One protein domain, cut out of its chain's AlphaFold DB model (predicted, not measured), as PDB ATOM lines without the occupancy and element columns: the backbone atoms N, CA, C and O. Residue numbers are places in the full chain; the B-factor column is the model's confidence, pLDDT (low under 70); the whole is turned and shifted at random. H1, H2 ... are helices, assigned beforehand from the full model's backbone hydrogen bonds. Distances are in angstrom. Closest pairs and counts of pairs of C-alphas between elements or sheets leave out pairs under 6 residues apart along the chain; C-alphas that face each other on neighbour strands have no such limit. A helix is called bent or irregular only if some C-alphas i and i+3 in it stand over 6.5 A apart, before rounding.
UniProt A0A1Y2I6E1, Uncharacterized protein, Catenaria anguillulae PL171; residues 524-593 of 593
ATOM      1  N   LEU A 524     318.035 338.822 357.060       85.56
ATOM      2  CA  LEU A 524     318.162 338.305 358.426       85.56
ATOM      3  C   LEU A 524     318.046 336.784 358.464       85.56
ATOM      4  O   LEU A 524     318.984 336.123 358.906       85.56
ATOM      5  N   LEU A 525     316.938 336.220 357.980       84.94
ATOM      6  CA  LEU A 525     316.655 334.790 358.112       84.94
ATOM      7  C   LEU A 525     317.564 333.941 357.216       84.94
ATOM      8  O   LEU A 525     318.274 333.064 357.703       84.94
ATOM      9  N   ILE A 526     317.602 334.226 355.915       83.75
ATOM     10  CA  ILE A 526     318.444 333.500 354.955       83.75
ATOM     11  C   ILE A 526     319.892 333.997 355.025       83.75
ATOM     12  O   ILE A 526     320.825 333.199 354.946       83.75
ATOM     13  N   GLY A 527     320.104 335.305 355.174       86.00
ATOM     14  CA  GLY A 527     321.428 335.925 355.186       86.00
ATOM     15  C   GLY A 527     322.192 335.692 356.491       86.00
ATOM     16  O   GLY A 527     323.074 334.833 356.566       86.00
ATOM     17  N   ALA A 528     321.894 336.485 357.520       85.62
ATOM     18  CA  ALA A 528     322.613 336.454 358.794       85.62
ATOM     19  C   ALA A 528     322.465 335.112 359.530       85.62
ATOM     20  O   ALA A 528     323.462 334.482 359.893       85.62
ATOM     21  N   PHE A 529     321.234 334.649 359.728       85.00
ATOM     22  CA  PHE A 529     320.955 333.415 360.452       85.00
ATOM     23  C   PHE A 529     321.305 332.176 359.617       85.00
ATOM     24  O   PHE A 529     322.054 331.313 360.074       85.00
ATOM     25  N   GLY A 530     320.834 332.094 358.375       82.00
ATOM     26  CA  GLY A 530     321.069 330.929 357.529       82.00
ATOM     27  C   GLY A 530     322.495 330.836 356.998       82.00
ATOM     28  O   GLY A 530     323.261 329.938 357.353       82.00
ATOM     29  N   ARG A 531     322.893 331.771 356.140       82.50
ATOM     30  CA  ARG A 531     324.167 331.696 355.420       82.50
ATOM     31  C   ARG A 531     325.374 331.914 356.325       82.50
ATOM     32  O   ARG A 531     326.377 331.225 356.145       82.50
ATOM     33  N   HIS A 532     325.307 332.860 357.260       84.50
ATOM     34  CA  HIS A 532     326.443 333.165 358.132       84.50
ATOM     35  C   HIS A 532     326.485 332.266 359.370       84.50
ATOM     36  O   HIS A 532     327.460 331.532 359.538       84.50
ATOM     37  N   LEU A 533     325.446 332.268 360.212       84.94
ATOM     38  CA  LEU A 533     325.447 331.468 361.440       84.94
ATOM     39  C   LEU A 533     325.308 329.964 361.151       84.94
ATOM     40  O   LEU A 533     326.200 329.196 361.517       84.94
ATOM     41  N   CYS A 534     324.247 329.525 360.466       81.06
ATOM     42  CA  CYS A 534     324.057 328.099 360.180       81.06
ATOM     43  C   CYS A 534     325.135 327.562 359.226       81.06
ATOM     44  O   CYS A 534     325.594 326.437 359.409       81.06
ATOM     45  N   GLY A 535     325.633 328.373 358.287       81.12
ATOM     46  CA  GLY A 535     326.797 328.026 357.463       81.12
ATOM     47  C   GLY A 535     328.078 327.777 358.276       81.12
ATOM     48  O   GLY A 535     328.800 326.805 358.026       81.12
ATOM     49  N   ALA A 536     328.348 328.600 359.296       84.50
ATOM     50  CA  ALA A 536     329.459 328.370 360.221       84.50
ATOM     51  C   ALA A 536     329.246 327.096 361.059       84.50
ATOM     52  O   ALA A 536     330.161 326.280 361.181       84.50
ATOM     53  N   LEU A 537     328.027 326.871 361.564       81.94
ATOM     54  CA  LEU A 537     327.669 325.653 362.300       81.94
ATOM     55  C   LEU A 537     327.796 324.391 361.436       81.94
ATOM     56  O   LEU A 537     328.278 323.370 361.923       81.94
ATOM     57  N   ALA A 538     327.406 324.450 360.161       78.31
ATOM     58  CA  ALA A 538     327.539 323.350 359.208       78.31
ATOM     59  C   ALA A 538     329.010 322.997 358.958       78.31
ATOM     60  O   ALA A 538     329.384 321.820 358.925       78.31
ATOM     61  N   THR A 539     329.854 324.027 358.838       83.62
ATOM     62  CA  THR A 539     331.305 323.868 358.702       83.62
ATOM     63  C   THR A 539     331.888 323.181 359.938       83.62
ATOM     64  O   THR A 539     332.624 322.204 359.808       83.62
ATOM     65  N   GLU A 540     331.504 323.615 361.142       84.75
ATOM     66  CA  GLU A 540     331.961 322.993 362.389       84.75
ATOM     67  C   GLU A 540     331.449 321.552 362.540       84.75
ATOM     68  O   GLU A 540     332.215 320.652 362.878       84.75
ATOM     69  N   CYS A 541     330.185 321.283 362.204       81.00
ATOM     70  CA  CYS A 541     329.623 319.928 362.214       81.00
ATOM     71  C   CYS A 541     330.353 318.974 361.265       81.00
ATOM     72  O   CYS A 541     330.492 317.790 361.577       81.00
ATOM     73  N   SER A 542     330.809 319.481 360.117       80.50
ATOM     74  CA  SER A 542     331.569 318.703 359.132       80.50
ATOM     75  C   SER A 542     332.968 318.352 359.642       80.50
ATOM     76  O   SER A 542     333.481 317.274 359.349       80.50
ATOM     77  N   ASN A 543     333.568 319.239 360.439       85.88
ATOM     78  CA  ASN A 543     334.914 319.066 360.981       85.88
ATOM     79  C   ASN A 543     334.936 318.333 362.335       85.88
ATOM     80  O   ASN A 543     335.966 317.780 362.716       85.88
ATOM     81  N   ASN A 544     333.816 318.310 363.067       87.62
ATOM     82  CA  ASN A 544     333.752 317.840 364.448       87.62
ATOM     83  C   ASN A 544     332.489 317.003 364.725       87.62
ATOM     84  O   ASN A 544     331.416 317.513 365.057       87.62
ATOM     85  N   ASN A 545     332.630 315.675 364.661       83.62
ATOM     86  CA  ASN A 545     331.505 314.754 364.856       83.62
ATOM     87  C   ASN A 545     330.929 314.791 366.287       83.62
ATOM     88  O   ASN A 545     329.732 314.588 366.480       83.62
ATOM     89  N   ALA A 546     331.748 315.080 367.305       86.88
ATOM     90  CA  ALA A 546     331.268 315.198 368.682       86.88
ATOM     91  C   ALA A 546     330.385 316.444 368.864       86.88
ATOM     92  O   ALA A 546     329.324 316.368 369.492       86.88
ATOM     93  N   PHE A 547     330.794 317.572 368.270       83.38
ATOM     94  CA  PHE A 547     329.975 318.781 368.204       83.38
ATOM     95  C   PHE A 547     328.663 318.513 367.463       83.38
ATOM     96  O   PHE A 547     327.594 318.796 368.005       83.38
ATOM     97  N   ARG A 548     328.740 317.875 366.287       79.44
ATOM     98  CA  ARG A 548     327.578 317.489 365.475       79.44
ATOM     99  C   ARG A 548     326.550 316.710 366.297       79.44
ATOM    100  O   ARG A 548     325.401 317.128 366.412       79.44
ATOM    101  N   LEU A 549     326.969 315.616 366.935       79.06
ATOM    102  CA  LEU A 549     326.086 314.778 367.754       79.06
ATOM    103  C   LEU A 549     325.465 315.546 368.930       79.06
ATOM    104  O   LEU A 549     324.295 315.333 369.255       79.06
ATOM    105  N   ARG A 550     326.223 316.448 369.569       82.50
ATOM    106  CA  ARG A 550     325.717 317.287 370.664       82.50
ATOM    107  C   ARG A 550     324.672 318.292 370.173       82.50
ATOM    108  O   ARG A 550     323.653 318.448 370.842       82.50
ATOM    109  N   LEU A 551     324.914 318.956 369.043       77.56
ATOM    110  CA  LEU A 551     323.997 319.937 368.459       77.56
ATOM    111  C   LEU A 551     322.669 319.282 368.068       77.56
ATOM    112  O   LEU A 551     321.621 319.721 368.535       77.56
ATOM    113  N   PHE A 552     322.708 318.184 367.306       73.88
ATOM    114  CA  PHE A 552     321.489 317.470 366.906       73.88
ATOM    115  C   PHE A 552     320.705 316.947 368.109       73.88
ATOM    116  O   PHE A 552     319.488 317.098 368.152       73.88
ATOM    117  N   ARG A 553     321.379 316.406 369.134       75.69
ATOM    118  CA  ARG A 553     320.701 315.977 370.367       75.69
ATOM    119  C   ARG A 553     319.954 317.128 371.047       75.69
ATOM    120  O   ARG A 553     318.860 316.908 371.550       75.69
ATOM    121  N   ARG A 554     320.535 318.332 371.076       78.00
ATOM    122  CA  ARG A 554     319.890 319.521 371.657       78.00
ATOM    123  C   ARG A 554     318.709 319.990 370.818       78.00
ATOM    124  O   ARG A 554     317.657 320.238 371.387       78.00
ATOM    125  N   LEU A 555     318.855 320.041 369.493       71.81
ATOM    126  CA  LEU A 555     317.759 320.399 368.586       71.81
ATOM    127  C   LEU A 555     316.574 319.432 368.723       71.81
ATOM    128  O   LEU A 555     315.439 319.879 368.823       71.81
ATOM    129  N   HIS A 556     316.834 318.123 368.824       69.75
ATOM    130  CA  HIS A 556     315.796 317.115 369.070       69.75
ATOM    131  C   HIS A 556     315.135 317.211 370.453       69.75
ATOM    132  O   HIS A 556     314.058 316.650 370.640       69.75
ATOM    133  N   ALA A 557     315.772 317.871 371.421       73.44
ATOM    134  CA  ALA A 557     315.231 318.053 372.764       73.44
ATOM    135  C   ALA A 557     314.351 319.307 372.894       73.44
ATOM    136  O   ALA A 557     313.664 319.446 373.905       73.44
ATOM    137  N   VAL A 558     314.358 320.212 371.905       69.00
ATOM    138  CA  VAL A 558     313.464 321.375 371.916       69.00
ATOM    139  C   VAL A 558     312.030 320.892 371.666       69.00
ATOM    140  O   VAL A 558     311.794 320.212 370.662       69.00
ATOM    141  N   PRO A 559     311.061 321.218 372.545       63.81
ATOM    142  CA  PRO A 559     309.657 320.908 372.311       63.81
ATOM    143  C   PRO A 559     309.224 321.488 370.965       63.81
ATOM    144  O   PRO A 559     309.403 322.678 370.708       63.81
ATOM    145  N   LEU A 560     308.683 320.643 370.088       60.44
ATOM    146  CA  LEU A 560     308.206 321.079 368.782       60.44
ATOM    147  C   LEU A 560     307.030 322.041 368.987       60.44
ATOM    148  O   LEU A 560     305.917 321.606 369.281       60.44
ATOM    149  N   PHE A 561     307.268 323.344 368.824       52.34
ATOM    150  CA  PHE A 561     306.182 324.294 368.621       52.34
ATOM    151  C   PHE A 561     305.435 323.893 367.345       52.34
ATOM    152  O   PHE A 561     306.038 323.489 366.349       52.34
ATOM    153  N   SER A 562     304.107 323.908 367.408       49.19
ATOM    154  CA  SER A 562     303.226 323.342 366.392       49.19
ATOM    155  C   SER A 562     303.468 323.938 365.002       49.19
ATOM    156  O   SER A 562     303.043 325.051 364.707       49.19
ATOM    157  N   SER A 563     304.120 323.175 364.132       44.94
ATOM    158  CA  SER A 563     303.752 322.945 362.729       44.94
ATOM    159  C   SER A 563     304.788 322.010 362.097       44.94
ATOM    160  O   SER A 563     305.939 321.917 362.518       44.94
ATOM    161  N   SER A 564     304.343 321.246 361.111       49.34
ATOM    162  CA  SER A 564     304.992 320.161 360.358       49.34
ATOM    163  C   SER A 564     306.414 320.418 359.816       49.34
ATOM    164  O   SER A 564     307.057 319.491 359.331       49.34
ATOM    165  N   THR A 565     306.919 321.638 359.937       50.75
ATOM    166  CA  THR A 565     308.056 322.218 359.218       50.75
ATOM    167  C   THR A 565     309.428 321.819 359.790       50.75
ATOM    168  O   THR A 565     310.410 321.733 359.063       50.75
ATOM    169  N   LEU A 566     309.515 321.460 361.079       50.66
ATOM    170  CA  LEU A 566     310.769 320.993 361.709       50.66
ATOM    171  C   LEU A 566     310.918 319.466 361.767       50.66
ATOM    172  O   LEU A 566     311.997 318.971 362.104       50.66
ATOM    173  N   ARG A 567     309.884 318.692 361.390       45.00
ATOM    174  CA  ARG A 567     309.969 317.214 361.329       45.00
ATOM    175  C   ARG A 567     311.038 316.721 360.344       45.00
ATOM    176  O   ARG A 567     311.430 315.561 360.415       45.00
ATOM    177  N   ALA A 568     311.540 317.599 359.476       41.75
ATOM    178  CA  ALA A 568     312.571 317.305 358.496       41.75
ATOM    179  C   ALA A 568     314.017 317.518 358.978       41.75
ATOM    180  O   ALA A 568     314.906 317.213 358.191       41.75
ATOM    181  N   LEU A 569     314.304 317.933 360.230       47.88
ATOM    182  CA  LEU A 569     315.674 318.109 360.780       47.88
ATOM    183  C   LEU A 569     316.525 316.811 360.892       47.88
ATOM    184  O   LEU A 569     317.449 316.715 361.690       47.88
ATOM    185  N   SER A 570     316.305 315.840 360.005       49.06
ATOM    186  CA  SER A 570     317.330 314.914 359.494       49.06
ATOM    187  C   SER A 570     318.370 315.597 358.576       49.06
ATOM    188  O   SER A 570     319.091 314.934 357.830       49.06
ATOM    189  N   ILE A 571     318.423 316.931 358.586       53.09
ATOM    190  CA  ILE A 571     319.145 317.750 357.617       53.09
ATOM    191  C   ILE A 571     320.657 317.550 357.772       53.09
ATOM    192  O   ILE A 571     321.275 318.010 358.727       53.09
ATOM    193  N   ASN A 572     321.263 316.891 356.784       50.41
ATOM    194  CA  ASN A 572     322.711 316.917 356.579       50.41
ATOM    195  C   ASN A 572     323.175 318.209 355.866       50.41
ATOM    196  O   ASN A 572     324.381 318.419 355.775       50.41
ATOM    197  N   ASP A 573     322.257 319.052 355.359       56.06
ATOM    198  CA  ASP A 573     322.585 320.279 354.615       56.06
ATOM    199  C   ASP A 573     321.466 321.356 354.617       56.06
ATOM    200  O   ASP A 573     320.334 321.104 354.211       56.06
ATOM    201  N   PHE A 574     321.796 322.586 355.025       63.28
ATOM    202  CA  PHE A 574     320.880 323.733 355.135       63.28
ATOM    203  C   PHE A 574     320.431 324.334 353.785       63.28
ATOM    204  O   PHE A 574     319.645 325.279 353.759       63.28
ATOM    205  N   THR A 575     320.928 323.821 352.660       59.31
ATOM    206  CA  THR A 575     320.720 324.390 351.316       59.31
ATOM    207  C   THR A 575     319.288 324.300 350.781       59.31
ATOM    208  O   THR A 575     318.954 325.037 349.856       59.31
ATOM    209  N   MET A 576     318.441 323.436 351.347       62.09
ATOM    210  CA  MET A 576     317.100 323.134 350.821       62.09
ATOM    211  C   MET A 576     315.947 323.749 351.629       62.09
ATOM    212  O   MET A 576     314.793 323.427 351.362       62.09
ATOM    213  N   LEU A 577     316.241 324.610 352.608       69.56
ATOM    214  CA  LEU A 577     315.213 325.217 353.453       69.56
ATOM    215  C   LEU A 577     314.471 326.359 352.739       69.56
ATOM    216  O   LEU A 577     315.075 327.290 352.204       69.56
ATOM    217  N   THR A 578     313.145 326.301 352.793       72.44
ATOM    218  CA  THR A 578     312.199 327.364 352.443       72.44
ATOM    219  C   THR A 578     312.250 328.515 353.454       72.44
ATOM    220  O   THR A 578     312.752 328.378 354.569       72.44
ATOM    221  N   GLY A 579     311.687 329.675 353.095       72.88
ATOM    222  CA  GLY A 579     311.635 330.833 353.998       72.88
ATOM    223  C   GLY A 579     310.896 330.563 355.316       72.88
ATOM    224  O   GLY A 579     311.380 330.943 356.381       72.88
ATOM    225  N   ALA A 580     309.779 329.832 355.265       72.38
ATOM    226  CA  ALA A 580     309.024 329.439 356.457       72.38
ATOM    227  C   ALA A 580     309.812 328.470 357.360       72.38
ATOM    228  O   ALA A 580     309.730 328.546 358.589       72.38
ATOM    229  N   GLU A 581     310.617 327.582 356.767       76.25
ATOM    230  CA  GLU A 581     311.532 326.708 357.511       76.25
ATOM    231  C   GLU A 581     312.651 327.507 358.185       76.25
ATOM    232  O   GLU A 581     312.944 327.267 359.359       76.25
ATOM    233  N   TRP A 582     313.224 328.499 357.495       78.06
ATOM    234  CA  TRP A 582     314.210 329.408 358.084       78.06
ATOM    235  C   TRP A 582     313.646 330.192 359.268       78.06
ATOM    236  O   TRP A 582     314.291 330.257 360.314       78.06
ATOM    237  N   GLN A 583     312.435 330.733 359.134       77.12
ATOM    238  CA  GLN A 583     311.753 331.444 360.214       77.12
ATOM    239  C   GLN A 583     311.507 330.527 361.419       77.12
ATOM    240  O   GLN A 583     311.851 330.875 362.547       77.12
ATOM    241  N   SER A 584     310.990 329.320 361.177       75.00
ATOM    242  CA  SER A 584     310.734 328.328 362.229       75.00
ATOM    243  C   SER A 584     312.017 327.944 362.976       75.00
ATOM    244  O   SER A 584     312.032 327.864 364.207       75.00
ATOM    245  N   LEU A 585     313.117 327.739 362.244       75.06
ATOM    246  CA  LEU A 585     314.418 327.397 362.816       75.06
ATOM    247  C   LEU A 585     315.020 328.556 363.626       75.06
ATOM    248  O   LEU A 585     315.610 328.326 364.687       75.06
ATOM    249  N   ALA A 586     314.848 329.795 363.158       78.44
ATOM    250  CA  ALA A 586     315.259 330.988 363.890       78.44
ATOM    251  C   ALA A 586     314.488 331.119 365.213       78.44
ATOM    252  O   ALA A 586     315.110 331.299 366.258       78.44
ATOM    253  N   CYS A 587     313.163 330.926 365.203       74.38
ATOM    254  CA  CYS A 587     312.345 330.936 366.420       74.38
ATOM    255  C   CYS A 587     312.828 329.896 367.441       74.38
ATOM    256  O   CYS A 587     313.077 330.241 368.594       74.38
ATOM    257  N   VAL A 588     313.037 328.644 367.019       69.88
ATOM    258  CA  VAL A 588     313.570 327.580 367.891       69.88
ATOM    259  C   VAL A 588     314.918 327.961 368.503       69.88
ATOM    260  O   VAL A 588     315.148 327.725 369.688       69.88
ATOM    261  N   SER A 589     315.799 328.570 367.710       68.88
ATOM    262  CA  SER A 589     317.132 328.966 368.168       68.88
ATOM    263  C   SER A 589     317.085 330.094 369.203       68.88
ATOM    264  O   SER A 589     317.904 330.105 370.116       68.88
ATOM    265  N   SER A 590     316.110 331.001 369.101       66.19
ATOM    266  CA  SER A 590     315.907 332.095 370.059       66.19
ATOM    267  C   SER A 590     315.312 331.634 371.395       66.19
ATOM    268  O   SER A 590     315.624 332.221 372.425       66.19
ATOM    269  N   PHE A 591     314.484 330.580 371.403       56.38
ATOM    270  CA  PHE A 591     313.887 330.019 372.627       56.38
ATOM    271  C   PHE A 591     314.815 329.069 373.400       56.38
ATOM    272  O   PHE A 591     314.552 328.769 374.561       56.38
ATOM    273  N   ALA A 592     315.890 328.579 372.779       48.88
ATOM    274  CA  ALA A 592     316.824 327.632 373.393       48.88
ATOM    275  C   ALA A 592     317.883 328.290 374.307       48.88
ATOM    276  O   ALA A 592     318.896 327.648 374.608       48.88
ATOM    277  N   HIS A 593     317.676 329.551 374.702       36.34
ATOM    278  CA  HIS A 593     318.648 330.367 375.427       36.34
ATOM    279  C   HIS A 593     318.433 330.424 376.936       36.34
ATOM    280  O   HIS A 593     317.266 330.542 377.370       36.34
TER     281      HIS A 593
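AT A GLANCE: This is residues 524 to 593 of the 593 residues of an uncharacterized protein of Catenaria anguillulae PL171 (UniProt A0A1Y2I6E1). Two helices, H1 and H2, make a V whose corner is at their tight link, and H3 stands at the wide end of the V, its first part meeting the first part of H1 at a corner. A long stretch with no named element, residues 558 to 578, runs from the end of H2 round to the start of H3. The printed part has 70 residues with three named helices, H1, H2 and H3 in chain order, and no named strand; the class is all helix. It is compact, with a radius of gyration of the C-alphas of 11.6 A, and rounded, spanning 31 by 26 by 22 A.

HOW THE PARTS SIT: H1, residues 524 to 543, has a kink of 34 degrees near residue 531. It is neither bent nor irregular, but only just: C-alphas 525 and 528 are 6.2 A apart. H2, residues 545 to 557, and H1 touch only at the corner by their link, the closest C-alphas being those of Cys 541 and Arg 548, 4.6 A apart. They run opposite ways at a steep tilt of 47 degrees. H3, residues 579 to 591, touches H1 at residues 525 to 530 alone; the closest C-alphas, those of Leu 525 and Trp 582, are 5.9 A apart. Their lines are only just about perpendicular, at 73 degrees. H2 and H3 are only just apart, with closest C-alphas 8.3 A apart. Every O i to N i+4 pair is within hydrogen-bond range in H2 and H3, and 11 of 16 are in H1.

IN THESE COORDINATES: H1 begins at C-alpha 524, (318.162, 338.305, 358.426), and is 25.6 A long from first to last C-alpha. H2 is 18.4 A long, ending at C-alpha 557, (315.231, 318.053, 372.764). H3 is 18.8 A long and ends at C-alpha 591, (313.887, 330.019, 372.627).

THE WHOLE: The two C-alphas farthest apart, those of Asn 543 and Ser 562, are 32.4 A apart. The printed part has no cut and ends at the chain's last residue, 593. The link from H2 to H3 is long, with 21 residues. Mean pLDDT of the printed part is 70.8; it is under 70 at residue 556, residues 558 to 577 and residues 588 to 593.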